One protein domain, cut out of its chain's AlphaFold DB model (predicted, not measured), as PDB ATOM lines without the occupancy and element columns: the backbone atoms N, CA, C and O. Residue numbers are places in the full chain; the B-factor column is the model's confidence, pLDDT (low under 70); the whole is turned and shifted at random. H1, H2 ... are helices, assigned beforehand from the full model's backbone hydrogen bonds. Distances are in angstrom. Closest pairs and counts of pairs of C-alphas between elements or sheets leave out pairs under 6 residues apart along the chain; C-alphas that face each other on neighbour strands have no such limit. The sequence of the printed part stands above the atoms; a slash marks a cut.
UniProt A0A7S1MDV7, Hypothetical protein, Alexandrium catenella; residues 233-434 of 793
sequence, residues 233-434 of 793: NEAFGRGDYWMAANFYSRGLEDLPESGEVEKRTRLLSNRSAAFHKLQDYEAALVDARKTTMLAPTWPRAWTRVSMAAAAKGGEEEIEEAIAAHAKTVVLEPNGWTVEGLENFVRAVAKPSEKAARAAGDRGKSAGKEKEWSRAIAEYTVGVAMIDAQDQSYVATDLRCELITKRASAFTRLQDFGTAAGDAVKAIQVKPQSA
ATOM      1  N   ASN A 233     -26.058  33.568 -33.221       77.00
ATOM      2  CA  ASN A 233     -24.792  34.201 -32.825       77.00
ATOM      3  C   ASN A 233     -24.530  35.483 -33.636       77.00
ATOM      4  O   ASN A 233     -24.076  36.476 -33.070       77.00
ATOM      5  N   GLU A 234     -24.845  35.488 -34.933       79.44
ATOM      6  CA  GLU A 234     -24.713  36.650 -35.816       79.44
ATOM      7  C   GLU A 234     -25.674  37.776 -35.407       79.44
ATOM      8  O   GLU A 234     -25.257  38.921 -35.229       79.44
ATOM      9  N   ALA A 235     -26.955  37.454 -35.184       64.19
ATOM     10  CA  ALA A 235     -27.939  38.403 -34.667       64.19
ATOM     11  C   ALA A 235     -27.512  38.975 -33.305       64.19
ATOM     12  O   ALA A 235     -27.537  40.190 -33.104       64.19
ATOM     13  N   PHE A 236     -27.013  38.117 -32.408       79.06
ATOM     14  CA  PHE A 236     -26.495  38.530 -31.105       79.06
ATOM     15  C   PHE A 236     -25.294  39.478 -31.244       79.06
ATOM     16  O   PHE A 236     -25.212  40.476 -30.526       79.06
ATOM     17  N   GLY A 237     -24.382  39.197 -32.181       77.19
ATOM     18  CA  GLY A 237     -23.223  40.041 -32.488       77.19
ATOM     19  C   GLY A 237     -23.599  41.420 -33.037       77.19
ATOM     20  O   GLY A 237     -22.925  42.399 -32.724       77.19
ATOM     21  N   ARG A 238     -24.708  41.523 -33.781       79.19
ATOM     22  CA  ARG A 238     -25.268  42.796 -34.277       79.19
ATOM     23  C   ARG A 238     -26.054  43.590 -33.227       79.19
ATOM     24  O   ARG A 238     -26.504  44.692 -33.519       79.19
ATOM     25  N   GLY A 239     -26.237  43.047 -32.022       75.50
ATOM     26  CA  GLY A 239     -27.070  43.655 -30.983       75.50
ATOM     27  C   GLY A 239     -28.575  43.426 -31.163       75.50
ATOM     28  O   GLY A 239     -29.362  43.959 -30.384       75.50
ATOM     29  N   ASP A 240     -28.989  42.613 -32.141       78.69
ATOM     30  CA  ASP A 240     -30.387  42.217 -32.329       78.69
ATOM     31  C   ASP A 240     -30.708  41.000 -31.453       78.69
ATOM     32  O   ASP A 240     -30.751  39.843 -31.883       78.69
ATOM     33  N   TYR A 241     -30.871  41.272 -30.161       74.19
ATOM     34  CA  TYR A 241     -31.074  40.234 -29.156       74.19
ATOM     35  C   TYR A 241     -32.440  39.552 -29.272       74.19
ATOM     36  O   TYR A 241     -32.557  38.381 -28.914       74.19
ATOM     37  N   TRP A 242     -33.455  40.244 -29.800       77.62
ATOM     38  CA  TRP A 242     -34.778  39.662 -30.035       77.62
ATOM     39  C   TRP A 242     -34.708  38.611 -31.139       77.62
ATOM     40  O   TRP A 242     -35.127  37.469 -30.935       77.62
ATOM     41  N   MET A 243     -34.078  38.952 -32.268       63.38
ATOM     42  CA  MET A 243     -33.885  38.003 -33.358       63.38
ATOM     43  C   MET A 243     -32.959  36.852 -32.947       63.38
ATOM     44  O   MET A 243     -33.232  35.698 -33.269       63.38
ATOM     45  N   ALA A 244     -31.909  37.134 -32.166       65.44
ATOM     46  CA  ALA A 244     -31.053  36.093 -31.605       65.44
ATOM     47  C   ALA A 244     -31.851  35.095 -30.749       65.44
ATOM     48  O   ALA A 244     -31.728  33.888 -30.944       65.44
ATOM     49  N   ALA A 245     -32.703  35.583 -29.838       71.38
ATOM     50  CA  ALA A 245     -33.554  34.731 -29.010       71.38
ATOM     51  C   ALA A 245     -34.517  33.880 -29.854       71.38
ATOM     52  O   ALA A 245     -34.697  32.698 -29.560       71.38
ATOM     53  N   ASN A 246     -35.082  34.452 -30.924       77.88
ATOM     54  CA  ASN A 246     -35.958  33.739 -31.852       77.88
ATOM     55  C   ASN A 246     -35.222  32.614 -32.602       77.88
ATOM     56  O   ASN A 246     -35.694  31.478 -32.621       77.88
ATOM     57  N   PHE A 247     -34.033  32.888 -33.151       78.00
ATOM     58  CA  PHE A 247     -33.222  31.861 -33.812       78.00
ATOM     59  C   PHE A 247     -32.820  30.738 -32.855       78.00
ATOM     60  O   PHE A 247     -32.937  29.566 -33.206       78.00
ATOM     61  N   TYR A 248     -32.413  31.059 -31.623       83.56
ATOM     62  CA  TYR A 248     -32.107  30.019 -30.641       83.56
ATOM     63  C   TYR A 248     -33.342  29.204 -30.231       83.56
ATOM     64  O   TYR A 248     -33.200  28.011 -29.976       83.56
ATOM     65  N   SER A 249     -34.538  29.806 -30.183       84.75
ATOM     66  CA  SER A 249     -35.793  29.083 -29.927       84.75
ATOM     67  C   SER A 249     -36.127  28.094 -31.037       84.75
ATOM     68  O   SER A 249     -36.367  26.934 -30.724       84.75
ATOM     69  N   ARG A 250     -36.037  28.503 -32.309       80.69
ATOM     70  CA  ARG A 250     -36.215  27.590 -33.453       80.69
ATOM     71  C   ARG A 250     -35.210  26.447 -33.428       80.69
ATOM     72  O   ARG A 250     -35.579  25.290 -33.564       80.69
ATOM     73  N   GLY A 251     -33.951  26.759 -33.121       83.50
ATOM     74  CA  GLY A 251     -32.931  25.735 -32.922       83.50
ATOM     75  C   GLY A 251     -33.265  24.746 -31.803       83.50
ATOM     76  O   GLY A 251     -32.848  23.601 -31.877       83.50
ATOM     77  N   LEU A 252     -33.995  25.159 -30.762       87.88
ATOM     78  CA  LEU A 252     -34.434  24.271 -29.679       87.88
ATOM     79  C   LEU A 252     -35.670  23.441 -30.039       87.88
ATOM     80  O   LEU A 252     -35.801  22.340 -29.511       87.88
ATOM     81  N   GLU A 253     -36.549  23.962 -30.895       85.25
ATOM     82  CA  GLU A 253     -37.733  23.268 -31.421       85.25
ATOM     83  C   GLU A 253     -37.347  22.175 -32.425       85.25
ATOM     84  O   GLU A 253     -37.863  21.062 -32.343       85.25
ATOM     85  N   ASP A 254     -36.378  22.460 -33.297       80.12
ATOM     86  CA  ASP A 254     -35.889  21.522 -34.315       80.12
ATOM     87  C   ASP A 254     -35.008  20.403 -33.733       80.12
ATOM     88  O   ASP A 254     -34.725  19.404 -34.398       80.12
ATOM     89  N   LEU A 255     -34.565  20.546 -32.479       82.00
ATOM     90  CA  LEU A 255     -33.771  19.528 -31.801       82.00
ATOM     91  C   LEU A 255     -34.650  18.349 -31.355       82.00
ATOM     92  O   LEU A 255     -35.535  18.538 -30.511       82.00
ATOM     93  N   PRO A 256     -34.352  17.104 -31.784       76.62
ATOM     94  CA  PRO A 256     -35.095  15.935 -31.330       76.62
ATOM     95  C   PRO A 256     -35.005  15.779 -29.804       76.62
ATOM     96  O   PRO A 256     -34.005  16.140 -29.167       76.62
ATOM     97  N   GLU A 257     -36.057  15.226 -29.192       65.19
ATOM     98  CA  GLU A 257     -36.063  14.931 -27.751       65.19
ATOM     99  C   GLU A 257     -34.986  13.902 -27.375       65.19
ATOM    100  O   GLU A 257     -34.354  14.015 -26.324       65.19
ATOM    101  N   SER A 258     -34.712  12.938 -28.259       57.78
ATOM    102  CA  SER A 258     -33.650  11.950 -28.091       57.78
ATOM    103  C   SER A 258     -32.363  12.383 -28.800       57.78
ATOM    104  O   SER A 258     -32.193  12.142 -29.992       57.78
ATOM    105  N   GLY A 259     -31.427  12.946 -28.031       60.31
ATOM    106  CA  GLY A 259     -29.996  12.795 -28.309       60.31
ATOM    107  C   GLY A 259     -29.272  13.940 -29.015       60.31
ATOM    108  O   GLY A 259     -28.569  13.672 -29.971       60.31
ATOM    109  N   GLU A 260     -29.333  15.172 -28.493       79.81
ATOM    110  CA  GLU A 260     -28.380  16.255 -28.833       79.81
ATOM    111  C   GLU A 260     -28.166  17.222 -27.644       79.81
ATOM    112  O   GLU A 260     -28.358  18.440 -27.724       79.81
ATOM    113  N   VAL A 261     -27.795  16.665 -26.484       85.00
ATOM    114  CA  VAL A 261     -27.672  17.404 -25.210       85.00
ATOM    115  C   VAL A 261     -26.712  18.592 -25.315       85.00
ATOM    116  O   VAL A 261     -27.010  19.665 -24.792       85.00
ATOM    117  N   GLU A 262     -25.589  18.446 -26.018       86.25
ATOM    118  CA  GLU A 262     -24.590  19.509 -26.161       86.25
ATOM    119  C   GLU A 262     -25.115  20.702 -26.976       86.25
ATOM    120  O   GLU A 262     -25.041  21.846 -26.515       86.25
ATOM    121  N   LYS A 263     -25.729  20.454 -28.145       86.75
ATOM    122  CA  LYS A 263     -26.342  21.519 -28.961       86.75
ATOM    123  C   LYS A 263     -27.476  22.206 -28.201       86.75
ATOM    124  O   LYS A 263     -27.512  23.436 -28.143       86.75
ATOM    125  N   ARG A 264     -28.337  21.428 -27.532       90.38
ATOM    126  CA  ARG A 264     -29.420  21.947 -26.678       90.38
ATOM    127  C   ARG A 264     -28.879  22.854 -25.572       90.38
ATOM    128  O   ARG A 264     -29.379  23.958 -25.375       90.38
ATOM    129  N   THR A 265     -27.824  22.419 -24.889       91.94
ATOM    130  CA  THR A 265     -27.150  23.191 -23.833       91.94
ATOM    131  C   THR A 265     -26.604  24.513 -24.372       91.94
ATOM    132  O   THR A 265     -26.810  25.565 -23.763       91.94
ATOM    133  N   ARG A 266     -25.934  24.490 -25.530       91.62
ATOM    134  CA  ARG A 266     -25.379  25.698 -26.158       91.62
ATOM    135  C   ARG A 266     -26.474  26.691 -26.546       91.62
ATOM    136  O   ARG A 266     -26.333  27.879 -26.260       91.62
ATOM    137  N   LEU A 267     -27.559  26.214 -27.154       90.75
ATOM    138  CA  LEU A 267     -28.691  27.051 -27.555       90.75
ATOM    139  C   LEU A 267     -29.409  27.663 -26.349       90.75
ATOM    140  O   LEU A 267     -29.648  28.865 -26.354       90.75
ATOM    141  N   LEU A 268     -29.663  26.892 -25.285       94.62
ATOM    142  CA  LEU A 268     -30.236  27.420 -24.036       94.62
ATOM    143  C   LEU A 268     -29.332  28.484 -23.395       94.62
ATOM    144  O   LEU A 268     -29.807  29.553 -23.020       94.62
ATOM    145  N   SER A 269     -28.020  28.245 -23.329       95.81
ATOM    146  CA  SER A 269     -27.053  29.212 -22.783       95.81
ATOM    147  C   SER A 269     -27.013  30.517 -23.577       95.81
ATOM    148  O   SER A 269     -26.911  31.612 -23.014       95.81
ATOM    149  N   ASN A 270     -27.085  30.413 -24.902       93.19
ATOM    150  CA  ASN A 270     -27.086  31.557 -25.797       93.19
ATOM    151  C   ASN A 270     -28.423  32.314 -25.768       93.19
ATOM    152  O   ASN A 270     -28.422  33.545 -25.741       93.19
ATOM    153  N   ARG A 271     -29.550  31.599 -25.691       94.38
ATOM    154  CA  ARG A 271     -30.882  32.197 -25.550       94.38
ATOM    155  C   ARG A 271     -31.054  32.900 -24.209       94.38
ATOM    156  O   ARG A 271     -31.512  34.035 -24.185       94.38
ATOM    157  N   SER A 272     -30.553  32.305 -23.126       96.88
ATOM    158  CA  SER A 272     -30.452  32.956 -21.815       96.88
ATOM    159  C   SER A 272     -29.691  34.285 -21.896       96.88
ATOM    160  O   SER A 272     -30.132  35.300 -21.358       96.88
ATOM    161  N   ALA A 273     -28.576  34.321 -22.634       93.38
ATOM    162  CA  ALA A 273     -27.818  35.551 -22.857       93.38
ATOM    163  C   ALA A 273     -28.622  36.617 -23.611       93.38
ATOM    164  O   ALA A 273     -28.521  37.802 -23.291       93.38
ATOM    165  N   ALA A 274     -29.384  36.201 -24.625       88.56
ATOM    166  CA  ALA A 274     -30.229  37.085 -25.417       88.56
ATOM    167  C   ALA A 274     -31.364  37.667 -24.562       88.56
ATOM    168  O   ALA A 274     -31.515  38.886 -24.515       88.56
ATOM    169  N   PHE A 275     -32.070  36.833 -23.791       89.31
ATOM    170  CA  PHE A 275     -33.096  37.287 -22.849       89.31
ATOM    171  C   PHE A 275     -32.547  38.242 -21.789       89.31
ATOM    172  O   PHE A 275     -33.150  39.279 -21.528       89.31
ATOM    173  N   HIS A 276     -31.349  37.979 -21.260       92.06
ATOM    174  CA  HIS A 276     -30.697  38.896 -20.327       92.06
ATOM    175  C   HIS A 276     -30.447  40.277 -20.957       92.06
ATOM    176  O   HIS A 276     -30.672  41.301 -20.318       92.06
ATOM    177  N   LYS A 277     -30.017  40.331 -22.226       90.69
ATOM    178  CA  LYS A 277     -29.832  41.598 -22.957       90.69
ATOM    179  C   LYS A 277     -31.147  42.309 -23.286       90.69
ATOM    180  O   LYS A 277     -31.156  43.533 -23.369       90.69
ATOM    181  N   LEU A 278     -32.236  41.557 -23.421       87.25
ATOM    182  CA  LEU A 278     -33.600  42.072 -23.567       87.25
ATOM    183  C   LEU A 278     -34.239  42.496 -22.237       87.25
ATOM    184  O   LEU A 278     -35.366  42.975 -22.245       87.25
ATOM    185  N   GLN A 279     -33.532  42.335 -21.114       92.19
ATOM    186  CA  GLN A 279     -34.035  42.577 -19.758       92.19
ATOM    187  C   GLN A 279     -35.193  41.655 -19.333       92.19
ATOM    188  O   GLN A 279     -35.851  41.911 -18.327       92.19
ATOM    189  N   ASP A 280     -35.407  40.546 -20.046       89.62
ATOM    190  CA  ASP A 280     -36.294  39.467 -19.607       89.62
ATOM    191  C   ASP A 280     -35.509  38.515 -18.696       89.62
ATOM    192  O   ASP A 280     -35.015  37.455 -19.098       89.62
ATOM    193  N   TYR A 281     -35.306  38.954 -17.455       93.12
ATOM    194  CA  TYR A 281     -34.470  38.235 -16.497       93.12
ATOM    195  C   TYR A 281     -35.098  36.918 -16.028       93.12
ATOM    196  O   TYR A 281     -34.363  35.987 -15.700       93.12
ATOM    197  N   GLU A 282     -36.429  36.806 -16.050       95.06
ATOM    198  CA  GLU A 282     -37.133  35.575 -15.682       95.06
ATOM    199  C   GLU A 282     -36.882  34.483 -16.728       95.06
ATOM    200  O   GLU A 282     -36.403  33.396 -16.390       95.06
ATOM    201  N   ALA A 283     -37.110  34.786 -18.012       89.62
ATOM    202  CA  ALA A 283     -36.834  33.843 -19.094       89.62
ATOM    203  C   ALA A 283     -35.338  33.501 -19.174       89.62
ATOM    204  O   ALA A 283     -34.966  32.333 -19.341       89.62
ATOM    205  N   ALA A 284     -34.467  34.500 -18.978       93.94
ATOM    206  CA  ALA A 284     -33.025  34.292 -18.932       93.94
ATOM    207  C   ALA A 284     -32.612  33.312 -17.824       93.94
ATOM    208  O   ALA A 284     -31.774  32.436 -18.071       93.94
ATOM    209  N   LEU A 285     -33.193  33.439 -16.626       96.00
ATOM    210  CA  LEU A 285     -32.884  32.596 -15.473       96.00
ATOM    211  C   LEU A 285     -33.398  31.164 -15.658       96.00
ATOM    212  O   LEU A 285     -32.682  30.213 -15.341       96.00
ATOM    213  N   VAL A 286     -34.595  30.992 -16.232       96.69
ATOM    214  CA  VAL A 286     -35.151  29.668 -16.561       96.69
ATOM    215  C   VAL A 286     -34.224  28.904 -17.509       96.69
ATOM    216  O   VAL A 286     -33.875  27.752 -17.238       96.69
ATOM    217  N   ASP A 287     -33.782  29.535 -18.598       95.81
ATOM    218  CA  ASP A 287     -32.872  28.897 -19.551       95.81
ATOM    219  C   ASP A 287     -31.476  28.667 -18.960       95.81
ATOM    220  O   ASP A 287     -30.856  27.629 -19.210       95.81
ATOM    221  N   ALA A 288     -30.988  29.587 -18.123       97.00
ATOM    222  CA  ALA A 288     -29.714  29.426 -17.432       97.00
ATOM    223  C   ALA A 288     -29.719  28.209 -16.490       97.00
ATOM    224  O   ALA A 288     -28.795  27.398 -16.537       97.00
ATOM    225  N   ARG A 289     -30.778  28.031 -15.686       97.50
ATOM    226  CA  ARG A 289     -30.942  26.872 -14.788       97.50
ATOM    227  C   ARG A 289     -31.048  25.560 -15.567       97.50
ATOM    228  O   ARG A 289     -30.417  24.572 -15.205       97.50
ATOM    229  N   LYS A 290     -31.774  25.542 -16.690       96.25
ATOM    230  CA  LYS A 290     -31.794  24.367 -17.581       96.25
ATOM    231  C   LYS A 290     -30.401  24.059 -18.133       96.25
ATOM    232  O   LYS A 290     -30.009  22.898 -18.194       96.25
ATOM    233  N   THR A 291     -29.633  25.089 -18.486       96.00
ATOM    234  CA  THR A 291     -28.255  24.928 -18.968       96.00
ATOM    235  C   THR A 291     -27.365  24.272 -17.906       96.00
ATOM    236  O   THR A 291     -26.610  23.362 -18.238       96.00
ATOM    237  N   THR A 292     -27.461  24.670 -16.630       96.44
ATOM    238  CA  THR A 292     -26.666  24.055 -15.549       96.44
ATOM    239  C   THR A 292     -27.124  22.639 -15.198       96.44
ATOM    240  O   THR A 292     -26.294  21.828 -14.799       96.44
ATOM    241  N   MET A 293     -28.404  22.303 -15.391       95.44
ATOM    242  CA  MET A 293     -28.888  20.920 -15.266       95.44
ATOM    243  C   MET A 293     -28.311  20.002 -16.351       95.44
ATOM    244  O   MET A 293     -27.986  18.852 -16.062       95.44
ATOM    245  N   LEU A 294     -28.177  20.498 -17.586       93.56
ATOM    246  CA  LEU A 294     -27.636  19.722 -18.708       93.56
ATOM    247  C   LEU A 294     -26.102  19.651 -18.698       93.56
ATOM    248  O   LEU A 294     -25.535  18.616 -19.038       93.56
ATOM    249  N   ALA A 295     -25.429  20.731 -18.292       93.62
ATOM    250  CA  ALA A 295     -23.971  20.818 -18.224       93.62
ATOM    251  C   ALA A 295     -23.498  21.382 -16.869       93.62
ATOM    252  O   ALA A 295     -23.007  22.515 -16.794       93.62
ATOM    253  N   PRO A 296     -23.596  20.596 -15.780       95.50
ATOM    254  CA  PRO A 296     -23.264  21.052 -14.426       95.50
ATOM    255  C   PRO A 296     -21.776  21.350 -14.222       95.50
ATOM    256  O   PRO A 296     -21.412  22.052 -13.278       95.50
ATOM    257  N   THR A 297     -20.909  20.839 -15.094       95.19
ATOM    258  CA  THR A 297     -19.459  21.060 -15.063       95.19
ATOM    259  C   THR A 297     -19.000  22.198 -15.972       95.19
ATOM    260  O   THR A 297     -17.808  22.470 -16.011       95.19
ATOM    261  N   TRP A 298     -19.907  22.882 -16.685       93.81
ATOM    262  CA  TRP A 298     -19.559  23.973 -17.596       93.81
ATOM    263  C   TRP A 298     -19.625  25.334 -16.880       93.81
ATOM    264  O   TRP A 298     -20.726  25.829 -16.623       93.81
ATOM    265  N   PRO A 299     -18.492  26.004 -16.581       93.31
ATOM    266  CA  PRO A 299     -18.501  27.238 -15.785       93.31
ATOM    267  C   PRO A 299     -19.333  28.354 -16.416       93.31
ATOM    268  O   PRO A 299     -20.045  29.078 -15.722       93.31
ATOM    269  N   ARG A 300     -19.329  28.453 -17.752       90.94
ATOM    270  CA  ARG A 300     -20.117  29.461 -18.471       90.94
ATOM    271  C   ARG A 300     -21.622  29.305 -18.226       90.94
ATOM    272  O   ARG A 300     -22.306  30.321 -18.160       90.94
ATOM    273  N   ALA A 301     -22.143  28.092 -18.028       93.62
ATOM    274  CA  ALA A 301     -23.553  27.894 -17.670       93.62
ATOM    275  C   ALA A 301     -23.890  28.574 -16.333       93.62
ATOM    276  O   ALA A 301     -24.869  29.310 -16.229       93.62
ATOM    277  N   TRP A 302     -23.024  28.403 -15.336       97.25
ATOM    278  CA  TRP A 302     -23.182  29.018 -14.021       97.25
ATOM    279  C   TRP A 302     -23.053  30.544 -14.064       97.25
ATOM    280  O   TRP A 302     -23.798  31.237 -13.369       97.25
ATOM    281  N   THR A 303     -22.209  31.090 -14.952       95.50
ATOM    282  CA  THR A 303     -22.177  32.548 -15.173       95.50
ATOM    283  C   THR A 303     -23.521  33.084 -15.676       95.50
ATOM    284  O   THR A 303     -23.938  34.151 -15.226       95.50
ATOM    285  N   ARG A 304     -24.253  32.338 -16.524       96.12
ATOM    286  CA  ARG A 304     -25.595  32.745 -16.989       96.12
ATOM    287  C   ARG A 304     -26.584  32.857 -15.835       96.12
ATOM    288  O   ARG A 304     -27.285  33.861 -15.757       96.12
ATOM    289  N   VAL A 305     -26.587  31.877 -14.924       97.50
ATOM    290  CA  VAL A 305     -27.444  31.905 -13.725       97.50
ATOM    291  C   VAL A 305     -27.085  33.116 -12.872       97.50
ATOM    292  O   VAL A 305     -27.972  33.889 -12.527       97.50
ATOM    293  N   SER A 306     -25.788  33.343 -12.620       96.69
ATOM    294  CA  SER A 306     -25.345  34.476 -11.802       96.69
ATOM    295  C   SER A 306     -25.790  35.832 -12.359       96.69
ATOM    296  O   SER A 306     -26.316  36.656 -11.620       96.69
ATOM    297  N   MET A 307     -25.652  36.051 -13.670       95.88
ATOM    298  CA  MET A 307     -26.030  37.315 -14.302       95.88
ATOM    299  C   MET A 307     -27.547  37.510 -14.347       95.88
ATOM    300  O   MET A 307     -28.024  38.617 -14.109       95.88
ATOM    301  N   ALA A 308     -28.308  36.458 -14.662       96.25
ATOM    302  CA  ALA A 308     -29.764  36.535 -14.738       96.25
ATOM    303  C   ALA A 308     -30.398  36.746 -13.355       96.25
ATOM    304  O   ALA A 308     -31.226  37.641 -13.206       96.25
ATOM    305  N   ALA A 309     -29.961  35.993 -12.341       96.88
ATOM    306  CA  ALA A 309     -30.459  36.127 -10.973       96.88
ATOM    307  C   ALA A 309     -30.113  37.505 -10.377       96.88
ATOM    308  O   ALA A 309     -30.996  38.197  -9.876       96.88
ATOM    309  N   ALA A 310     -28.870  37.980 -10.541       96.44
ATOM    310  CA  ALA A 310     -28.485  39.311 -10.066       96.44
ATOM    311  C   ALA A 310     -29.304  40.444 -10.707       96.44
ATOM    312  O   ALA A 310     -29.629  41.419 -10.035       96.44
ATOM    313  N   ALA A 311     -29.637  40.323 -11.996       94.31
ATOM    314  CA  ALA A 311     -30.403  41.340 -12.709       94.31
ATOM    315  C   ALA A 311     -31.907  41.308 -12.395       94.31
ATOM    316  O   ALA A 311     -32.545  42.358 -12.410       94.31
ATOM    317  N   LYS A 312     -32.461  40.131 -12.067       92.62
ATOM    318  CA  LYS A 312     -33.838  39.998 -11.567       92.62
ATOM    319  C   LYS A 312     -34.029  40.765 -10.254       92.62
ATOM    320  O   LYS A 312     -35.026  41.463 -10.100       92.62
ATOM    321  N   GLY A 313     -33.033  40.697  -9.369       86.00
ATOM    322  CA  GLY A 313     -33.026  41.413  -8.098       86.00
ATOM    323  C   GLY A 313     -33.949  40.779  -7.052       86.00
ATOM    324  O   GLY A 313     -34.976  40.193  -7.372       86.00
ATOM    325  N   GLY A 314     -33.551  40.887  -5.787       90.38
ATOM    326  CA  GLY A 314     -34.168  40.180  -4.663       90.38
ATOM    327  C   GLY A 314     -33.087  39.612  -3.750       90.38
ATOM    328  O   GLY A 314     -31.971  39.361  -4.201       90.38
ATOM    329  N   GLU A 315     -33.362  39.469  -2.452       89.81
ATOM    330  CA  GLU A 315     -32.362  38.923  -1.521       89.81
ATOM    331  C   GLU A 315     -32.035  37.460  -1.859       89.81
ATOM    332  O   GLU A 315     -30.861  37.111  -1.972       89.81
ATOM    333  N   GLU A 316     -33.057  36.640  -2.128       92.88
ATOM    334  CA  GLU A 316     -32.894  35.233  -2.522       92.88
ATOM    335  C   GLU A 316     -32.182  35.098  -3.878       92.88
ATOM    336  O   GLU A 316     -31.252  34.304  -4.023       92.88
ATOM    337  N   GLU A 317     -32.558  35.915  -4.864       94.06
ATOM    338  CA  GLU A 317     -31.911  35.931  -6.175       94.06
ATOM    339  C   GLU A 317     -30.445  36.376  -6.105       94.06
ATOM    340  O   GLU A 317     -29.609  35.830  -6.823       94.06
ATOM    341  N   ILE A 318     -30.092  37.339  -5.244       94.56
ATOM    342  CA  ILE A 318     -28.693  37.752  -5.051       94.56
ATOM    343  C   ILE A 318     -27.886  36.622  -4.398       94.56
ATOM    344  O   ILE A 318     -26.747  36.374  -4.805       94.56
ATOM    345  N   GLU A 319     -28.455  35.903  -3.428       95.06
ATOM    346  CA  GLU A 319     -27.805  34.732  -2.831       95.06
ATOM    347  C   GLU A 319     -27.581  33.616  -3.863       95.06
ATOM    348  O   GLU A 319     -26.465  33.088  -3.963       95.06
ATOM    349  N   GLU A 320     -28.588  33.305  -4.688       96.00
ATOM    350  CA  GLU A 320     -28.447  32.365  -5.807       96.00
ATOM    351  C   GLU A 320     -27.374  32.837  -6.791       96.00
ATOM    352  O   GLU A 320     -26.541  32.044  -7.238       96.00
ATOM    353  N   ALA A 321     -27.355  34.133  -7.104       97.50
ATOM    354  CA  ALA A 321     -26.414  34.706  -8.045       97.50
ATOM    355  C   ALA A 321     -24.963  34.535  -7.576       97.50
ATOM    356  O   ALA A 321     -24.106  34.099  -8.351       97.50
ATOM    357  N   ILE A 322     -24.691  34.828  -6.300       97.88
ATOM    358  CA  ILE A 322     -23.370  34.651  -5.685       97.88
ATOM    359  C   ILE A 322     -22.994  33.170  -5.641       97.88
ATOM    360  O   ILE A 322     -21.870  32.825  -6.007       97.88
ATOM    361  N   ALA A 323     -23.912  32.283  -5.244       97.31
ATOM    362  CA  ALA A 323     -23.653  30.846  -5.194       97.31
ATOM    363  C   ALA A 323     -23.341  30.263  -6.586       97.31
ATOM    364  O   ALA A 323     -22.393  29.487  -6.743       97.31
ATOM    365  N   ALA A 324     -24.089  30.679  -7.612       97.44
ATOM    366  CA  ALA A 324     -23.849  30.288  -8.995       97.44
ATOM    367  C   ALA A 324     -22.504  30.818  -9.503       97.44
ATOM    368  O   ALA A 324     -21.731  30.068 -10.096       97.44
ATOM    369  N   HIS A 325     -22.161  32.077  -9.223       98.00
ATOM    370  CA  HIS A 325     -20.861  32.611  -9.626       98.00
ATOM    371  C   HIS A 325     -19.713  31.916  -8.881       98.00
ATOM    372  O   HIS A 325     -18.707  31.563  -9.491       98.00
ATOM    373  N   ALA A 326     -19.877  31.621  -7.588       98.12
ATOM    374  CA  ALA A 326     -18.907  30.877  -6.788       98.12
ATOM    375  C   ALA A 326     -18.657  29.467  -7.343       98.12
ATOM    376  O   ALA A 326     -17.531  28.967  -7.293       98.12
ATOM    377  N   LYS A 327     -19.672  28.846  -7.957       97.94
ATOM    378  CA  LYS A 327     -19.534  27.549  -8.627       97.94
ATOM    379  C   LYS A 327     -18.520  27.577  -9.775       97.94
ATOM    380  O   LYS A 327     -17.887  26.556 -10.022       97.94
ATOM    381  N   THR A 328     -18.303  28.723 -10.424       97.25
ATOM    382  CA  THR A 328     -17.278  28.863 -11.474       97.25
ATOM    383  C   THR A 328     -15.869  28.647 -10.919       97.25
ATOM    384  O   THR A 328     -15.110  27.871 -11.487       97.25
ATOM    385  N   VAL A 329     -15.567  29.219  -9.748       97.69
ATOM    386  CA  VAL A 329     -14.303  29.020  -9.020       97.69
ATOM    387  C   VAL A 329     -14.182  27.587  -8.503       97.69
ATOM    388  O   VAL A 329     -13.095  27.018  -8.494       97.69
ATOM    389  N   VAL A 330     -15.292  26.968  -8.087       97.81
ATOM    390  CA  VAL A 330     -15.287  25.556  -7.667       97.81
ATOM    391  C   VAL A 330     -14.893  24.629  -8.819       97.81
ATOM    392  O   VAL A 330     -14.171  23.661  -8.589       97.81
ATOM    393  N   LEU A 331     -15.381  24.907 -10.030       96.50
ATOM    394  CA  LEU A 331     -15.095  24.117 -11.228       96.50
ATOM    395  C   LEU A 331     -13.692  24.396 -11.779       96.50
ATOM    396  O   LEU A 331     -12.980  23.460 -12.128       96.50
ATOM    397  N   GLU A 332     -13.289  25.666 -11.816       95.50
ATOM    398  CA  GLU A 332     -12.002  26.123 -12.346       95.50
ATOM    399  C   GLU A 332     -11.343  27.108 -11.362       95.50
ATOM    400  O   GLU A 332     -11.476  28.324 -11.514       95.50
ATOM    401  N   PRO A 333     -10.642  26.620 -10.323       94.25
ATOM    402  CA  PRO A 333     -10.013  27.475  -9.319       94.25
ATOM    403  C   PRO A 333      -8.714  28.080  -9.863       94.25
ATOM    404  O   PRO A 333      -7.658  27.457  -9.795       94.25
ATOM    405  N   ASN A 334      -8.779  29.299 -10.397       91.19
ATOM    406  CA  ASN A 334      -7.620  30.037 -10.899       91.19
ATOM    407  C   ASN A 334      -7.765  31.543 -10.617       91.19
ATOM    408  O   ASN A 334      -8.801  32.006 -10.136       91.19
ATOM    409  N   GLY A 335      -6.718  32.320 -10.906       89.69
ATOM    410  CA  GLY A 335      -6.721  33.767 -10.668       89.69
ATOM    411  C   GLY A 335      -7.852  34.520 -11.382       89.69
ATOM    412  O   GLY A 335      -8.442  35.421 -10.789       89.69
ATOM    413  N   TRP A 336      -8.205  34.125 -12.612       91.75
ATOM    414  CA  TRP A 336      -9.232  34.798 -13.416       91.75
ATOM    415  C   TRP A 336     -10.643  34.581 -12.859       91.75
ATOM    416  O   TRP A 336     -11.402  35.539 -12.713       91.75
ATOM    417  N   THR A 337     -10.997  33.346 -12.488       95.00
ATOM    418  CA  THR A 337     -12.313  33.056 -11.893       95.00
ATOM    419  C   THR A 337     -12.459  33.681 -10.508       95.00
ATOM    420  O   THR A 337     -13.536  34.167 -10.163       95.00
ATOM    421  N   VAL A 338     -11.378  33.726  -9.719       96.31
ATOM    422  CA  VAL A 338     -11.366  34.393  -8.409       96.31
ATOM    423  C   VAL A 338     -11.564  35.898  -8.540       96.31
ATOM    424  O   VAL A 338     -12.390  36.460  -7.822       96.31
ATOM    425  N   GLU A 339     -10.858  36.554  -9.460       95.62
ATOM    426  CA  GLU A 339     -11.052  37.982  -9.728       95.62
ATOM    427  C   GLU A 339     -12.472  38.272 -10.236       95.62
ATOM    428  O   GLU A 339     -13.121  39.209  -9.763       95.62
ATOM    429  N   GLY A 340     -12.989  37.427 -11.134       96.31
ATOM    430  CA  GLY A 340     -14.368  37.495 -11.617       96.31
ATOM    431  C   GLY A 340     -15.392  37.432 -10.483       96.31
ATOM    432  O   GLY A 340     -16.256  38.304 -10.388       96.31
ATOM    433  N   LEU A 341     -15.249  36.466  -9.568       97.81
ATOM    434  CA  LEU A 341     -16.124  36.317  -8.405       97.81
ATOM    435  C   LEU A 341     -16.020  37.492  -7.433       97.81
ATOM    436  O   LEU A 341     -17.044  37.972  -6.949       97.81
ATOM    437  N   GLU A 342     -14.809  37.963  -7.144       96.88
ATOM    438  CA  GLU A 342     -14.596  39.087  -6.231       96.88
ATOM    439  C   GLU A 342     -15.270  40.365  -6.757       96.88
ATOM    440  O   GLU A 342     -15.993  41.039  -6.021       96.88
ATOM    441  N   ASN A 343     -15.101  40.656  -8.051       96.94
ATOM    442  CA  ASN A 343     -15.730  41.798  -8.715       96.94
ATOM    443  C   ASN A 343     -17.252  41.649  -8.802       96.94
ATOM    444  O   ASN A 343     -17.980  42.610  -8.553       96.94
ATOM    445  N   PHE A 344     -17.735  40.445  -9.114       97.69
ATOM    446  CA  PHE A 344     -19.162  40.159  -9.180       97.69
ATOM    447  C   PHE A 344     -19.847  40.391  -7.829       97.69
ATOM    448  O   PHE A 344     -20.820  41.137  -7.760       97.69
ATOM    449  N   VAL A 345     -19.309  39.825  -6.743       97.81
ATOM    450  CA  VAL A 345     -19.878  39.980  -5.393       97.81
ATOM    451  C   VAL A 345     -19.895  41.449  -4.966       97.81
ATOM    452  O   VAL A 345     -20.913  41.911  -4.459       97.81
ATOM    453  N   ARG A 346     -18.820  42.206  -5.231       96.06
ATOM    454  CA  ARG A 346     -18.771  43.654  -4.949       96.06
ATOM    455  C   ARG A 346     -19.818  44.462  -5.717       96.06
ATOM    456  O   ARG A 346     -20.253  45.497  -5.223       96.06
ATOM    457  N   ALA A 347     -20.193  44.024  -6.918       95.75
ATOM    458  CA  ALA A 347     -21.179  44.718  -7.741       95.75
ATOM    459  C   ALA A 347     -22.622  44.467  -7.276       95.75
ATOM    460  O   ALA A 347     -23.462  45.355  -7.404       95.75
ATOM    461  N   VAL A 348     -22.915  43.270  -6.755       95.81
ATOM    462  CA  VAL A 348     -24.295  42.842  -6.459       95.81
ATOM    463  C   VAL A 348     -24.655  42.891  -4.975       95.81
ATOM    464  O   VAL A 348     -25.834  42.989  -4.642       95.81
ATOM    465  N   ALA A 349     -23.670  42.833  -4.075       94.50
ATOM    466  CA  ALA A 349     -23.894  42.779  -2.636       94.50
ATOM    467  C   ALA A 349     -23.275  43.969  -1.900       94.50
ATOM    468  O   ALA A 349     -22.209  44.475  -2.244       94.50
ATOM    469  N   LYS A 350     -23.947  44.396  -0.826       93.38
ATOM    470  CA  LYS A 350     -23.422  45.425   0.074       93.38
ATOM    471  C   LYS A 350     -22.390  44.811   1.027       93.38
ATOM    472  O   LYS A 350     -22.661  43.738   1.573       93.38
ATOM    473  N   PRO A 351     -21.260  45.494   1.293       95.75
ATOM    474  CA  PRO A 351     -20.287  45.035   2.275       95.75
ATOM    475  C   PRO A 351     -20.918  44.772   3.647       95.75
ATOM    476  O   PRO A 351     -21.765  45.529   4.122       95.75
ATOM    477  N   SER A 352     -20.497  43.686   4.288       95.75
ATOM    478  CA  SER A 352     -20.979  43.260   5.599       95.75
ATOM    479  C   SER A 352     -19.925  42.399   6.283       95.75
ATOM    480  O   SER A 352     -19.662  41.268   5.870       95.75
ATOM    481  N   GLU A 353     -19.353  42.901   7.383       95.19
ATOM    482  CA  GLU A 353     -18.360  42.154   8.168       95.19
ATOM    483  C   GLU A 353     -18.923  40.806   8.653       95.19
ATOM    484  O   GLU A 353     -18.240  39.782   8.613       95.19
ATOM    485  N   LYS A 354     -20.204  40.775   9.050       96.62
ATOM    486  CA  LYS A 354     -20.891  39.544   9.463       96.62
ATOM    487  C   LYS A 354     -20.944  38.524   8.322       96.62
ATOM    488  O   LYS A 354     -20.660  37.349   8.550       96.62
ATOM    489  N   ALA A 355     -21.281  38.962   7.107       95.94
ATOM    490  CA  ALA A 355     -21.316  38.089   5.934       95.94
ATOM    491  C   ALA A 355     -19.909  37.605   5.549       95.94
ATOM    492  O   ALA A 355     -19.729  36.421   5.259       95.94
ATOM    493  N   ALA A 356     -18.903  38.483   5.633       97.62
ATOM    494  CA  ALA A 356     -17.505  38.142   5.385       97.62
ATOM    495  C   ALA A 356     -16.997  37.048   6.340       97.62
ATOM    496  O   ALA A 356     -16.388  36.068   5.904       97.62
ATOM    497  N   ARG A 357     -17.301  37.168   7.641       97.94
ATOM    498  CA  ARG A 357     -16.964  36.149   8.651       97.94
ATOM    499  C   ARG A 357     -17.678  34.826   8.389       97.94
ATOM    500  O   ARG A 357     -17.027  33.786   8.395       97.94
ATOM    501  N   ALA A 358     -18.977  34.865   8.087       97.94
ATOM    502  CA  ALA A 358     -19.751  33.664   7.779       97.94
ATOM    503  C   ALA A 358     -19.199  32.914   6.552       97.94
ATOM    504  O   ALA A 358     -19.062  31.692   6.588       97.94
ATOM    505  N   ALA A 359     -18.819  33.633   5.491       98.06
ATOM    506  CA  ALA A 359     -18.147  33.048   4.330       98.06
ATOM    507  C   ALA A 359     -16.771  32.464   4.700       98.06
ATOM    508  O   ALA A 359     -16.436  31.344   4.316       98.06
ATOM    509  N   GLY A 360     -16.002  33.162   5.542       98.19
ATOM    510  CA  GLY A 360     -14.746  32.654   6.096       98.19
ATOM    511  C   GLY A 360     -14.894  31.341   6.878       98.19
ATOM    512  O   GLY A 360     -14.048  30.449   6.754       98.19
ATOM    513  N   ASP A 361     -15.971  31.193   7.650       98.44
ATOM    514  CA  ASP A 361     -16.273  29.968   8.395       98.44
ATOM    515  C   ASP A 361     -16.685  28.817   7.472       98.44
ATOM    516  O   ASP A 361     -16.188  27.697   7.637       98.44
ATOM    517  N   ARG A 362     -17.500  29.087   6.441       98.31
ATOM    518  CA  ARG A 362     -17.820  28.096   5.399       98.31
ATOM    519  C   ARG A 362     -16.570  27.636   4.655       98.31
ATOM    520  O   ARG A 362     -16.353  26.432   4.528       98.31
ATOM    521  N   GLY A 363     -15.695  28.564   4.263       98.19
ATOM    522  CA  GLY A 363     -14.421  28.232   3.622       98.19
ATOM    523  C   GLY A 363     -13.512  27.392   4.523       98.19
ATOM    524  O   GLY A 363     -12.879  26.439   4.072       98.19
ATOM    525  N   LYS A 364     -13.497  27.672   5.834       98.19
ATOM    526  CA  LYS A 364     -12.782  26.850   6.824       98.19
ATOM    527  C   LYS A 364     -13.369  25.440   6.950       98.19
ATOM    528  O   LYS A 364     -12.586  24.506   7.113       98.19
ATOM    529  N   SER A 365     -14.693  25.271   6.892       98.38
ATOM    530  CA  SER A 365     -15.320  23.938   6.873       98.38
ATOM    531  C   SER A 365     -14.936  23.166   5.614       98.38
ATOM    532  O   SER A 365     -14.379  22.076   5.721       98.38
ATOM    533  N   ALA A 366     -15.086  23.789   4.441       98.12
ATOM    534  CA  ALA A 366     -14.709  23.198   3.159       98.12
ATOM    535  C   ALA A 366     -13.232  22.762   3.135       98.12
ATOM    536  O   ALA A 366     -12.901  21.661   2.700       98.12
ATOM    537  N   GLY A 367     -12.327  23.572   3.696       97.62
ATOM    538  CA  GLY A 367     -10.914  23.208   3.829       97.62
ATOM    539  C   GLY A 367     -10.659  21.997   4.739       97.62
ATOM    540  O   GLY A 367      -9.759  21.206   4.464       97.62
ATOM    541  N   LYS A 368     -11.453  21.797   5.803       97.56
ATOM    542  CA  LYS A 368     -11.371  20.579   6.639       97.56
ATOM    543  C   LYS A 368     -11.843  19.340   5.881       97.56
ATOM    544  O   LYS A 368     -11.259  18.272   6.043       97.56
ATOM    545  N   GLU A 369     -12.858  19.508   5.042       97.75
ATOM    546  CA  GLU A 369     -13.400  18.480   4.144       97.75
ATOM    547  C   GLU A 369     -12.501  18.239   2.915       97.75
ATOM    548  O   GLU A 369     -12.752  17.328   2.134       97.75
ATOM    549  N   LYS A 370     -11.402  19.001   2.779       97.50
ATOM    550  CA  LYS A 370     -10.464  18.991   1.641       97.50
ATOM    551  C   LYS A 370     -11.103  19.413   0.311       97.50
ATOM    552  O   LYS A 370     -10.538  19.165  -0.751       97.50
ATOM    553  N   GLU A 371     -12.233  20.116   0.360       97.81
ATOM    554  CA  GLU A 371     -12.877  20.747  -0.793       97.81
ATOM    555  C   GLU A 371     -12.193  22.091  -1.108       97.81
ATOM    556  O   GLU A 371     -12.762  23.169  -0.921       97.81
ATOM    557  N   TRP A 372     -10.930  22.050  -1.549       98.12
ATOM    558  CA  TRP A 372     -10.092  23.252  -1.680       98.12
ATOM    559  C   TRP A 372     -10.669  24.299  -2.640       98.12
ATOM    560  O   TRP A 372     -10.664  25.480  -2.302       98.12
ATOM    561  N   SER A 373     -11.240  23.894  -3.779       98.06
ATOM    562  CA  SER A 373     -11.868  24.824  -4.733       98.06
ATOM    563  C   SER A 373     -13.070  25.552  -4.125       98.06
ATOM    564  O   SER A 373     -13.256  26.749  -4.333       98.06
ATOM    565  N   ARG A 374     -13.860  24.856  -3.296       98.25
ATOM    566  CA  ARG A 374     -14.963  25.462  -2.539       98.25
ATOM    567  C   ARG A 374     -14.455  26.390  -1.448       98.25
ATOM    568  O   ARG A 374     -14.996  27.480  -1.290       98.25
ATOM    569  N   ALA A 375     -13.394  26.007  -0.743       98.62
ATOM    570  CA  ALA A 375     -12.755  26.886   0.229       98.62
ATOM    571  C   ALA A 375     -12.273  28.195  -0.425       98.62
ATOM    572  O   ALA A 375     -12.529  29.268   0.115       98.62
ATOM    573  N   ILE A 376     -11.648  28.124  -1.608       98.69
ATOM    574  CA  ILE A 376     -11.205  29.298  -2.382       98.69
ATOM    575  C   ILE A 376     -12.389  30.193  -2.753       98.69
ATOM    576  O   ILE A 376     -12.312  31.408  -2.554       98.69
ATOM    577  N   ALA A 377     -13.484  29.614  -3.252       98.50
ATOM    578  CA  ALA A 377     -14.683  30.367  -3.608       98.50
ATOM    579  C   ALA A 377     -15.267  31.110  -2.391       98.50
ATOM    580  O   ALA A 377     -15.499  32.314  -2.451       98.50
ATOM    581  N   GLU A 378     -15.413  30.429  -1.252       98.62
ATOM    582  CA  GLU A 378     -15.956  31.016  -0.019       98.62
ATOM    583  C   GLU A 378     -15.041  32.091   0.581       98.62
ATOM    584  O   GLU A 378     -15.514  33.149   0.998       98.62
ATOM    585  N   TYR A 379     -13.720  31.880   0.582       98.69
ATOM    586  CA  TYR A 379     -12.785  32.925   1.003       98.69
ATOM    587  C   TYR A 379     -12.836  34.139   0.077       98.69
ATOM    588  O   TYR A 379     -12.752  35.264   0.560       98.69
ATOM    589  N   THR A 380     -13.028  33.934  -1.226       98.56
ATOM    590  CA  THR A 380     -13.179  35.023  -2.202       98.56
ATOM    591  C   THR A 380     -14.453  35.828  -1.959       98.56
ATOM    592  O   THR A 380     -14.383  37.053  -1.895       98.56
ATOM    593  N   VAL A 381     -15.589  35.160  -1.723       98.50
ATOM    594  CA  VAL A 381     -16.834  35.827  -1.301       98.50
ATOM    595  C   VAL A 381     -16.600  36.618  -0.013       98.50
ATOM    596  O   VAL A 381     -16.988  37.779   0.079       98.50
ATOM    597  N   GLY A 382     -15.918  36.023   0.968       98.12
ATOM    598  CA  GLY A 382     -15.605  36.691   2.226       98.12
ATOM    599  C   GLY A 382     -14.754  37.951   2.049       98.12
ATOM    600  O   GLY A 382     -15.067  38.975   2.645       98.12
ATOM    601  N   VAL A 383     -13.721  37.909   1.200       98.00
ATOM    602  CA  VAL A 383     -12.878  39.075   0.869       98.00
ATOM    603  C   VAL A 383     -13.685  40.167   0.166       98.00
ATOM    604  O   VAL A 383     -13.520  41.343   0.488       98.00
ATOM    605  N   ALA A 384     -14.573  39.797  -0.759       97.75
ATOM    606  CA  ALA A 384     -15.413  40.738  -1.498       97.75
ATOM    607  C   ALA A 384     -16.453  41.453  -0.616       97.75
ATOM    608  O   ALA A 384     -16.799  42.598  -0.889       97.75
ATOM    609  N   MET A 385     -16.915  40.796   0.454       97.62
ATOM    610  CA  MET A 385     -17.873  41.340   1.426       97.62
ATOM    611  C   MET A 385     -17.251  42.312   2.439       97.62
ATOM    612  O   MET A 385     -17.977  42.911   3.232       97.62
ATOM    613  N   ILE A 386     -15.926  42.474   2.447       97.00
ATOM    614  CA  ILE A 386     -15.246  43.487   3.261       97.00
ATOM    615  C   ILE A 386     -15.171  44.774   2.445       97.00
ATOM    616  O   ILE A 386     -14.672  44.765   1.320       97.00
ATOM    617  N   ASP A 387     -15.611  45.891   3.027       93.12
ATOM    618  CA  ASP A 387     -15.470  47.200   2.393       93.12
ATOM    619  C   ASP A 387     -13.983  47.481   2.136       93.12
ATOM    620  O   ASP A 387     -13.166  47.443   3.054       93.12
ATOM    621  N   ALA A 388     -13.613  47.716   0.877       85.38
ATOM    622  CA  ALA A 388     -12.233  47.964   0.478       85.38
ATOM    623  C   ALA A 388     -11.672  49.269   1.068       85.38
ATOM    624  O   ALA A 388     -10.459  49.368   1.254       85.38
ATOM    625  N   GLN A 389     -12.538  50.239   1.380       89.94
ATOM    626  CA  GLN A 389     -12.152  51.516   1.983       89.94
ATOM    627  C   GLN A 389     -12.059  51.448   3.509       89.94
ATOM    628  O   GLN A 389     -11.450  52.322   4.126       89.94
ATOM    629  N   ASP A 390     -12.610  50.401   4.127       91.81
ATOM    630  CA  ASP A 390     -12.484  50.198   5.562       91.81
ATOM    631  C   ASP A 390     -11.051  49.761   5.907       91.81
ATOM    632  O   ASP A 390     -10.593  48.651   5.590       91.81
ATOM    633  N   GLN A 391     -10.334  50.691   6.538       91.56
ATOM    634  CA  GLN A 391      -8.972  50.538   7.046       91.56
ATOM    635  C   GLN A 391      -8.942  50.300   8.561       91.56
ATOM    636  O   GLN A 391      -7.878  50.353   9.181       91.56
ATOM    637  N   SER A 392     -10.092  50.034   9.187       94.75
ATOM    638  CA  SER A 392     -10.140  49.647  10.590       94.75
ATOM    639  C   SER A 392      -9.277  48.409  10.831       94.75
ATOM    640  O   SER A 392      -9.076  47.556   9.956       94.75
ATOM    641  N   TYR A 393      -8.761  48.296  12.055       93.44
ATOM    642  CA  TYR A 393      -7.959  47.141  12.448       93.44
ATOM    643  C   TYR A 393      -8.718  45.826  12.214       93.44
ATOM    644  O   TYR A 393      -8.144  44.868  11.705       93.44
ATOM    645  N   VAL A 394     -10.018  45.801  12.527       94.06
ATOM    646  CA  VAL A 394     -10.874  44.614  12.402       94.06
ATOM    647  C   VAL A 394     -11.031  44.187  10.940       94.06
ATOM    648  O   VAL A 394     -10.806  43.017  10.626       94.06
ATOM    649  N   ALA A 395     -11.354  45.121  10.037       94.75
ATOM    650  CA  ALA A 395     -11.495  44.830   8.612       94.75
ATOM    651  C   ALA A 395     -10.161  44.417   7.976       94.75
ATOM    652  O   ALA A 395     -10.102  43.448   7.219       94.75
ATOM    653  N   THR A 396      -9.073  45.109   8.326       95.94
ATOM    654  CA  THR A 396      -7.717  44.810   7.840       95.94
ATOM    655  C   THR A 396      -7.254  43.421   8.280       95.94
ATOM    656  O   THR A 396      -6.709  42.663   7.473       95.94
ATOM    657  N   ASP A 397      -7.490  43.062   9.544       96.00
ATOM    658  CA  ASP A 397      -7.129  41.755  10.095       96.00
ATOM    659  C   ASP A 397      -7.913  40.627   9.417       96.00
ATOM    660  O   ASP A 397      -7.312  39.669   8.923       96.00
ATOM    661  N   LEU A 398      -9.233  40.792   9.284       97.50
ATOM    662  CA  LEU A 398     -10.093  39.823   8.608       97.50
ATOM    663  C   LEU A 398      -9.719  39.671   7.124       97.50
ATOM    664  O   LEU A 398      -9.612  38.548   6.629       97.50
ATOM    665  N   ARG A 399      -9.457  40.775   6.414       97.56
ATOM    666  CA  ARG A 399      -9.043  40.755   5.002       97.56
ATOM    667  C   ARG A 399      -7.727  39.999   4.829       97.56
ATOM    668  O   ARG A 399      -7.642  39.106   3.987       97.56
ATOM    669  N   CYS A 400      -6.721  40.298   5.653       97.88
ATOM    670  CA  CYS A 400      -5.453  39.568   5.646       97.88
ATOM    671  C   CYS A 400      -5.662  38.072   5.925       97.88
ATOM    672  O   CYS A 400      -5.049  37.233   5.261       97.88
ATOM    673  N   GLU A 401      -6.496  37.724   6.908       98.25
ATOM    674  CA  GLU A 401      -6.765  36.336   7.280       98.25
ATOM    675  C   GLU A 401      -7.391  35.550   6.122       98.25
ATOM    676  O   GLU A 401      -6.908  34.463   5.789       98.25
ATOM    677  N   LEU A 402      -8.433  36.093   5.488       98.50
ATOM    678  CA  LEU A 402      -9.139  35.424   4.395       98.50
ATOM    679  C   LEU A 402      -8.255  35.258   3.154       98.50
ATOM    680  O   LEU A 402      -8.198  34.157   2.609       98.50
ATOM    681  N   ILE A 403      -7.497  36.290   2.760       98.44
ATOM    682  CA  ILE A 403      -6.554  36.190   1.632       98.44
ATOM    683  C   ILE A 403      -5.456  35.159   1.941       98.44
ATOM    684  O   ILE A 403      -5.136  34.324   1.100       98.44
ATOM    685  N   THR A 404      -4.922  35.136   3.169       98.62
ATOM    686  CA  THR A 404      -3.906  34.141   3.572       98.62
ATOM    687  C   THR A 404      -4.454  32.711   3.512       98.62
ATOM    688  O   THR A 404      -3.757  31.781   3.095       98.62
ATOM    689  N   LYS A 405      -5.708  32.507   3.930       98.50
ATOM    690  CA  LYS A 405      -6.377  31.202   3.848       98.50
ATOM    691  C   LYS A 405      -6.662  30.798   2.400       98.50
ATOM    692  O   LYS A 405      -6.449  29.633   2.070       98.50
ATOM    693  N   ARG A 406      -7.056  31.744   1.540       98.50
ATOM    694  CA  ARG A 406      -7.224  31.532   0.093       98.50
ATOM    695  C   ARG A 406      -5.907  31.119  -0.566       98.50
ATOM    696  O   ARG A 406      -5.859  30.057  -1.178       98.50
ATOM    697  N   ALA A 407      -4.820  31.849  -0.309       98.38
ATOM    698  CA  ALA A 407      -3.468  31.476  -0.737       98.38
ATOM    699  C   ALA A 407      -3.085  30.063  -0.267       98.38
ATOM    700  O   ALA A 407      -2.564  29.255  -1.029       98.38
ATOM    701  N   SER A 408      -3.392  29.734   0.991       98.25
ATOM    702  CA  SER A 408      -3.105  28.410   1.554       98.25
ATOM    703  C   SER A 408      -3.953  27.298   0.931       98.25
ATOM    704  O   SER A 408      -3.526  26.151   0.934       98.25
ATOM    705  N   ALA A 409      -5.146  27.594   0.415       98.25
ATOM    706  CA  ALA A 409      -5.943  26.631  -0.338       98.25
ATOM    707  C   ALA A 409      -5.387  26.446  -1.762       98.25
ATOM    708  O   ALA A 409      -5.296  25.311  -2.226       98.25
ATOM    709  N   PHE A 410      -4.910  27.516  -2.407       98.31
ATOM    710  CA  PHE A 410      -4.202  27.424  -3.690       98.31
ATOM    711  C   PHE A 410      -2.916  26.591  -3.602       98.31
ATOM    712  O   PHE A 410      -2.689  25.744  -4.463       98.31
ATOM    713  N   THR A 411      -2.125  26.710  -2.525       97.81
ATOM    714  CA  THR A 411      -0.946  25.836  -2.346       97.81
ATOM    715  C   THR A 411      -1.318  24.356  -2.225       97.81
ATOM    716  O   THR A 411      -0.549  23.500  -2.656       97.81
ATOM    717  N   ARG A 412      -2.504  24.021  -1.686       97.19
ATOM    718  CA  ARG A 412      -3.009  22.633  -1.647       97.19
ATOM    719  C   ARG A 412      -3.424  22.113  -3.018       97.19
ATOM    720  O   ARG A 412      -3.333  20.908  -3.234       97.19
ATOM    721  N   LEU A 413      -3.843  23.002  -3.916       96.56
ATOM    722  CA  LEU A 413      -4.109  22.698  -5.323       96.56
ATOM    723  C   LEU A 413      -2.852  22.739  -6.203       96.56
ATOM    724  O   LEU A 413      -2.954  22.470  -7.393       96.56
ATOM    725  N   GLN A 414      -1.682  23.055  -5.634       96.44
ATOM    726  CA  GLN A 414      -0.411  23.223  -6.352       96.44
ATOM    727  C   GLN A 414      -0.404  24.364  -7.387       96.44
ATOM    728  O   GLN A 414       0.541  24.483  -8.162       96.44
ATOM    729  N   ASP A 415      -1.392  25.266  -7.353       96.25
ATOM    730  CA  ASP A 415      -1.313  26.548  -8.059       96.25
ATOM    731  C   ASP A 415      -0.485  27.528  -7.217       96.25
ATOM    732  O   ASP A 415      -0.987  28.405  -6.506       96.25
ATOM    733  N   PHE A 416       0.828  27.307  -7.234       97.69
ATOM    734  CA  PHE A 416       1.761  28.078  -6.426       97.69
ATOM    735  C   PHE A 416       1.887  29.535  -6.891       97.69
ATOM    736  O   PHE A 416       2.109  30.409  -6.056       97.69
ATOM    737  N   GLY A 417       1.687  29.811  -8.184       96.88
ATOM    738  CA  GLY A 417       1.744  31.166  -8.733       96.88
ATOM    739  C   GLY A 417       0.630  32.051  -8.177       96.88
ATOM    740  O   GLY A 417       0.901  33.112  -7.605       96.88
ATOM    741  N   THR A 418      -0.621  31.582  -8.247       96.69
ATOM    742  CA  THR A 418      -1.760  32.311  -7.668       96.69
ATOM    743  C   THR A 418      -1.638  32.404  -6.144       96.69
ATOM    744  O   THR A 418      -1.891  33.463  -5.562       96.69
ATOM    745  N   ALA A 419      -1.170  31.335  -5.483       98.31
ATOM    746  CA  ALA A 419      -0.927  31.343  -4.041       98.31
ATOM    747  C   ALA A 419       0.102  32.399  -3.607       98.31
ATOM    748  O   ALA A 419      -0.121  33.097  -2.615       98.31
ATOM    749  N   ALA A 420       1.217  32.530  -4.334       98.38
ATOM    750  CA  ALA A 420       2.239  33.535  -4.061       98.38
ATOM    751  C   ALA A 420       1.673  34.952  -4.233       98.38
ATOM    752  O   ALA A 420       1.855  35.793  -3.351       98.38
ATOM    753  N   GLY A 421       0.909  35.193  -5.306       97.56
ATOM    754  CA  GLY A 421       0.238  36.472  -5.548       97.56
ATOM    755  C   GLY A 421      -0.709  36.880  -4.414       97.56
ATOM    756  O   GLY A 421      -0.637  38.006  -3.918       97.56
ATOM    757  N   ASP A 422      -1.553  35.962  -3.939       97.88
ATOM    758  CA  ASP A 422      -2.429  36.223  -2.790       97.88
ATOM    759  C   ASP A 422      -1.640  36.426  -1.490       97.88
ATOM    760  O   ASP A 422      -1.954  37.324  -0.707       97.88
ATOM    761  N   ALA A 423      -0.590  35.640  -1.248       98.56
ATOM    762  CA  ALA A 423       0.231  35.801  -0.052       98.56
ATOM    763  C   ALA A 423       0.928  37.176  -0.020       98.56
ATOM    764  O   ALA A 423       0.954  37.819   1.031       98.56
ATOM    765  N   VAL A 424       1.409  37.674  -1.167       98.56
ATOM    766  CA  VAL A 424       1.944  39.040  -1.304       98.56
ATOM    767  C   VAL A 424       0.868  40.086  -1.013       98.56
ATOM    768  O   VAL A 424       1.113  40.989  -0.211       98.56
ATOM    769  N   LYS A 425      -0.343  39.945  -1.572       97.44
ATOM    770  CA  LYS A 425      -1.473  40.847  -1.269       97.44
ATOM    771  C   LYS A 425      -1.799  40.858   0.230       97.44
ATOM    772  O   LYS A 425      -1.984  41.922   0.815       97.44
ATOM    773  N   ALA A 426      -1.811  39.699   0.888       98.06
ATOM    774  CA  ALA A 426      -2.034  39.613   2.332       98.06
ATOM    775  C   ALA A 426      -0.933  40.323   3.143       98.06
ATOM    776  O   ALA A 426      -1.235  40.986   4.136       98.06
ATOM    777  N   ILE A 427       0.331  40.232   2.714       97.88
ATOM    778  CA  ILE A 427       1.453  40.952   3.338       97.88
ATOM    779  C   ILE A 427       1.325  42.465   3.121       97.88
ATOM    780  O   ILE A 427       1.594  43.216   4.052       97.88
ATOM    781  N   GLN A 428       0.883  42.923   1.946       97.00
ATOM    782  CA  GLN A 428       0.617  44.345   1.695       97.00
ATOM    783  C   GLN A 428      -0.501  44.881   2.600       97.00
ATOM    784  O   GLN A 428      -0.370  45.969   3.152       97.00
ATOM    785  N   VAL A 429      -1.565  44.095   2.810       95.81
ATOM    786  CA  VAL A 429      -2.663  44.442   3.730       95.81
ATOM    787  C   VAL A 429      -2.181  44.484   5.183       95.81
ATOM    788  O   VAL A 429      -2.497  45.420   5.913       95.81
ATOM    789  N   LYS A 430      -1.412  43.480   5.623       95.69
ATOM    790  CA  LYS A 430      -0.867  43.417   6.985       95.69
ATOM    791  C   LYS A 430       0.607  42.999   6.964       95.69
ATOM    792  O   LYS A 430       0.919  41.814   7.144       95.69
ATOM    793  N   PRO A 431       1.543  43.967   6.897       95.06
ATOM    794  CA  PRO A 431       2.977  43.686   6.830       95.06
ATOM    795  C   PRO A 431       3.557  42.969   8.048       95.06
ATOM    796  O   PRO A 431       4.703  42.542   7.998       95.06
ATOM    797  N   GLN A 432       2.819  42.805   9.148       93.56
ATOM    798  CA  GLN A 432       3.265  42.048  10.326       93.56
ATOM    799  C   GLN A 432       2.761  40.593  10.343       93.56
ATOM    800  O   GLN A 432       3.047  39.855  11.279       93.56
ATOM    801  N   SER A 433       2.018  40.147   9.322       96.56
ATOM    802  CA  SER A 433       1.472  38.786   9.284       96.56
ATOM    803  C   SER A 433       2.563  37.735   9.041       96.56
ATOM    804  O   SER A 433       3.058  37.573   7.922       96.56
ATOM    805  N   ALA A 434       2.926  36.990  10.090       96.75
ATOM    806  CA  ALA A 434       3.832  35.844   9.991       96.75
ATOM    807  C   ALA A 434       3.219  34.700   9.165       96.75
ATOM    808  O   ALA A 434       3.904  34.068   8.365       96.75
TER     809      ALA A 434
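What this domain is: This is residues 233 to 434 of the 793 residues of the protein "Hypothetical protein" of Alexandrium catenella (UniProt A0A7S1MDV7). The longest helix, H10, and H11 make one end of a drawn-out stack of helices in which the chain zigzags back and forth across the long axis, with H1 and H2 at the other end. Two runs of helical hairpins, H2 to H7 and H8 to H11, make the body, and they join where H9 packs on H6 and H7 at steep tilts. H3 to H10 form an up-and-down bundle, each helix running against the one before it. The printed part has 202 residues with eleven named helices, H1 to H11 in chain order, and no named strand; the class is all helix. The whole is compact, with a radius of gyration of the C-alphas of 19.0 A, and only just elongated, spanning 62 by 31 by 28 A.

Where its parts are: H10, residues 393 to 412, is 28.7 A long and begins at C-alpha 393 (-7.959, 47.141, 12.448). H11, residues 416 to 429, ends at C-alpha 429 (-2.663, 44.442, 3.730). Before H10 come H9, residues 372 to 384, H8, residues 353 to 368, 22.7 A, and H7, residues 335 to 348, 20.2 A. H6, residues 315 to 331, measures 24.7 A, H5, residues 299 to 312, 20.4 A, and H4, residues 281 to 294, 19.9 A. H3, residues 261 to 277, measures 24.4 A, and H2 is residues 241 to 253. H1, residues 233 to 237, begins at C-alpha 233 (-24.792, 34.201, -32.825).

How they stand to each other: H10 and H11 touch as a hairpin, opposite ways at a shallow tilt of 11 degrees; their closest C-alphas, of Ala 407 and Ala 419, are 4.2 A apart. H10 also touches H9, the hub, at Arg 406 and Ile 376, with C-alphas 5.2 A apart. H8 and H9 form a hairpin, closest at the C-alphas of Ala 356 and Gly 382, 4.0 A. H9 touches H6 at a steep tilt of 45 degrees, closest at the C-alphas of Ser 373 and Val 330, 4.6 A. It touches H7 at 41 degrees, also steep, whereas H7 and H8 are apart. H5 and H6 form a hairpin at a shallow tilt of 14 degrees, with the C-alphas of Ser 306 and Ala 321 3.9 A apart. H3 and H4 form another, and H2 touches H3 at 24 degrees, opposite ways. H1 touches residues 241 to 244 of H2 alone. Every O i to N i+4 pair is within hydrogen-bond range in H1 to H5, H7, H8, H9 and H11; H6 has 11 of 13 and H10 15 of 16.

The domain as a whole: The C-alphas farthest apart, of Asp 254 and Gln 432, are 62.8 A apart. The printed part has no cut and no long link. Mean pLDDT of the printed part is 92.9; residues 235, 243 to 244 and 257 to 259 are under 70.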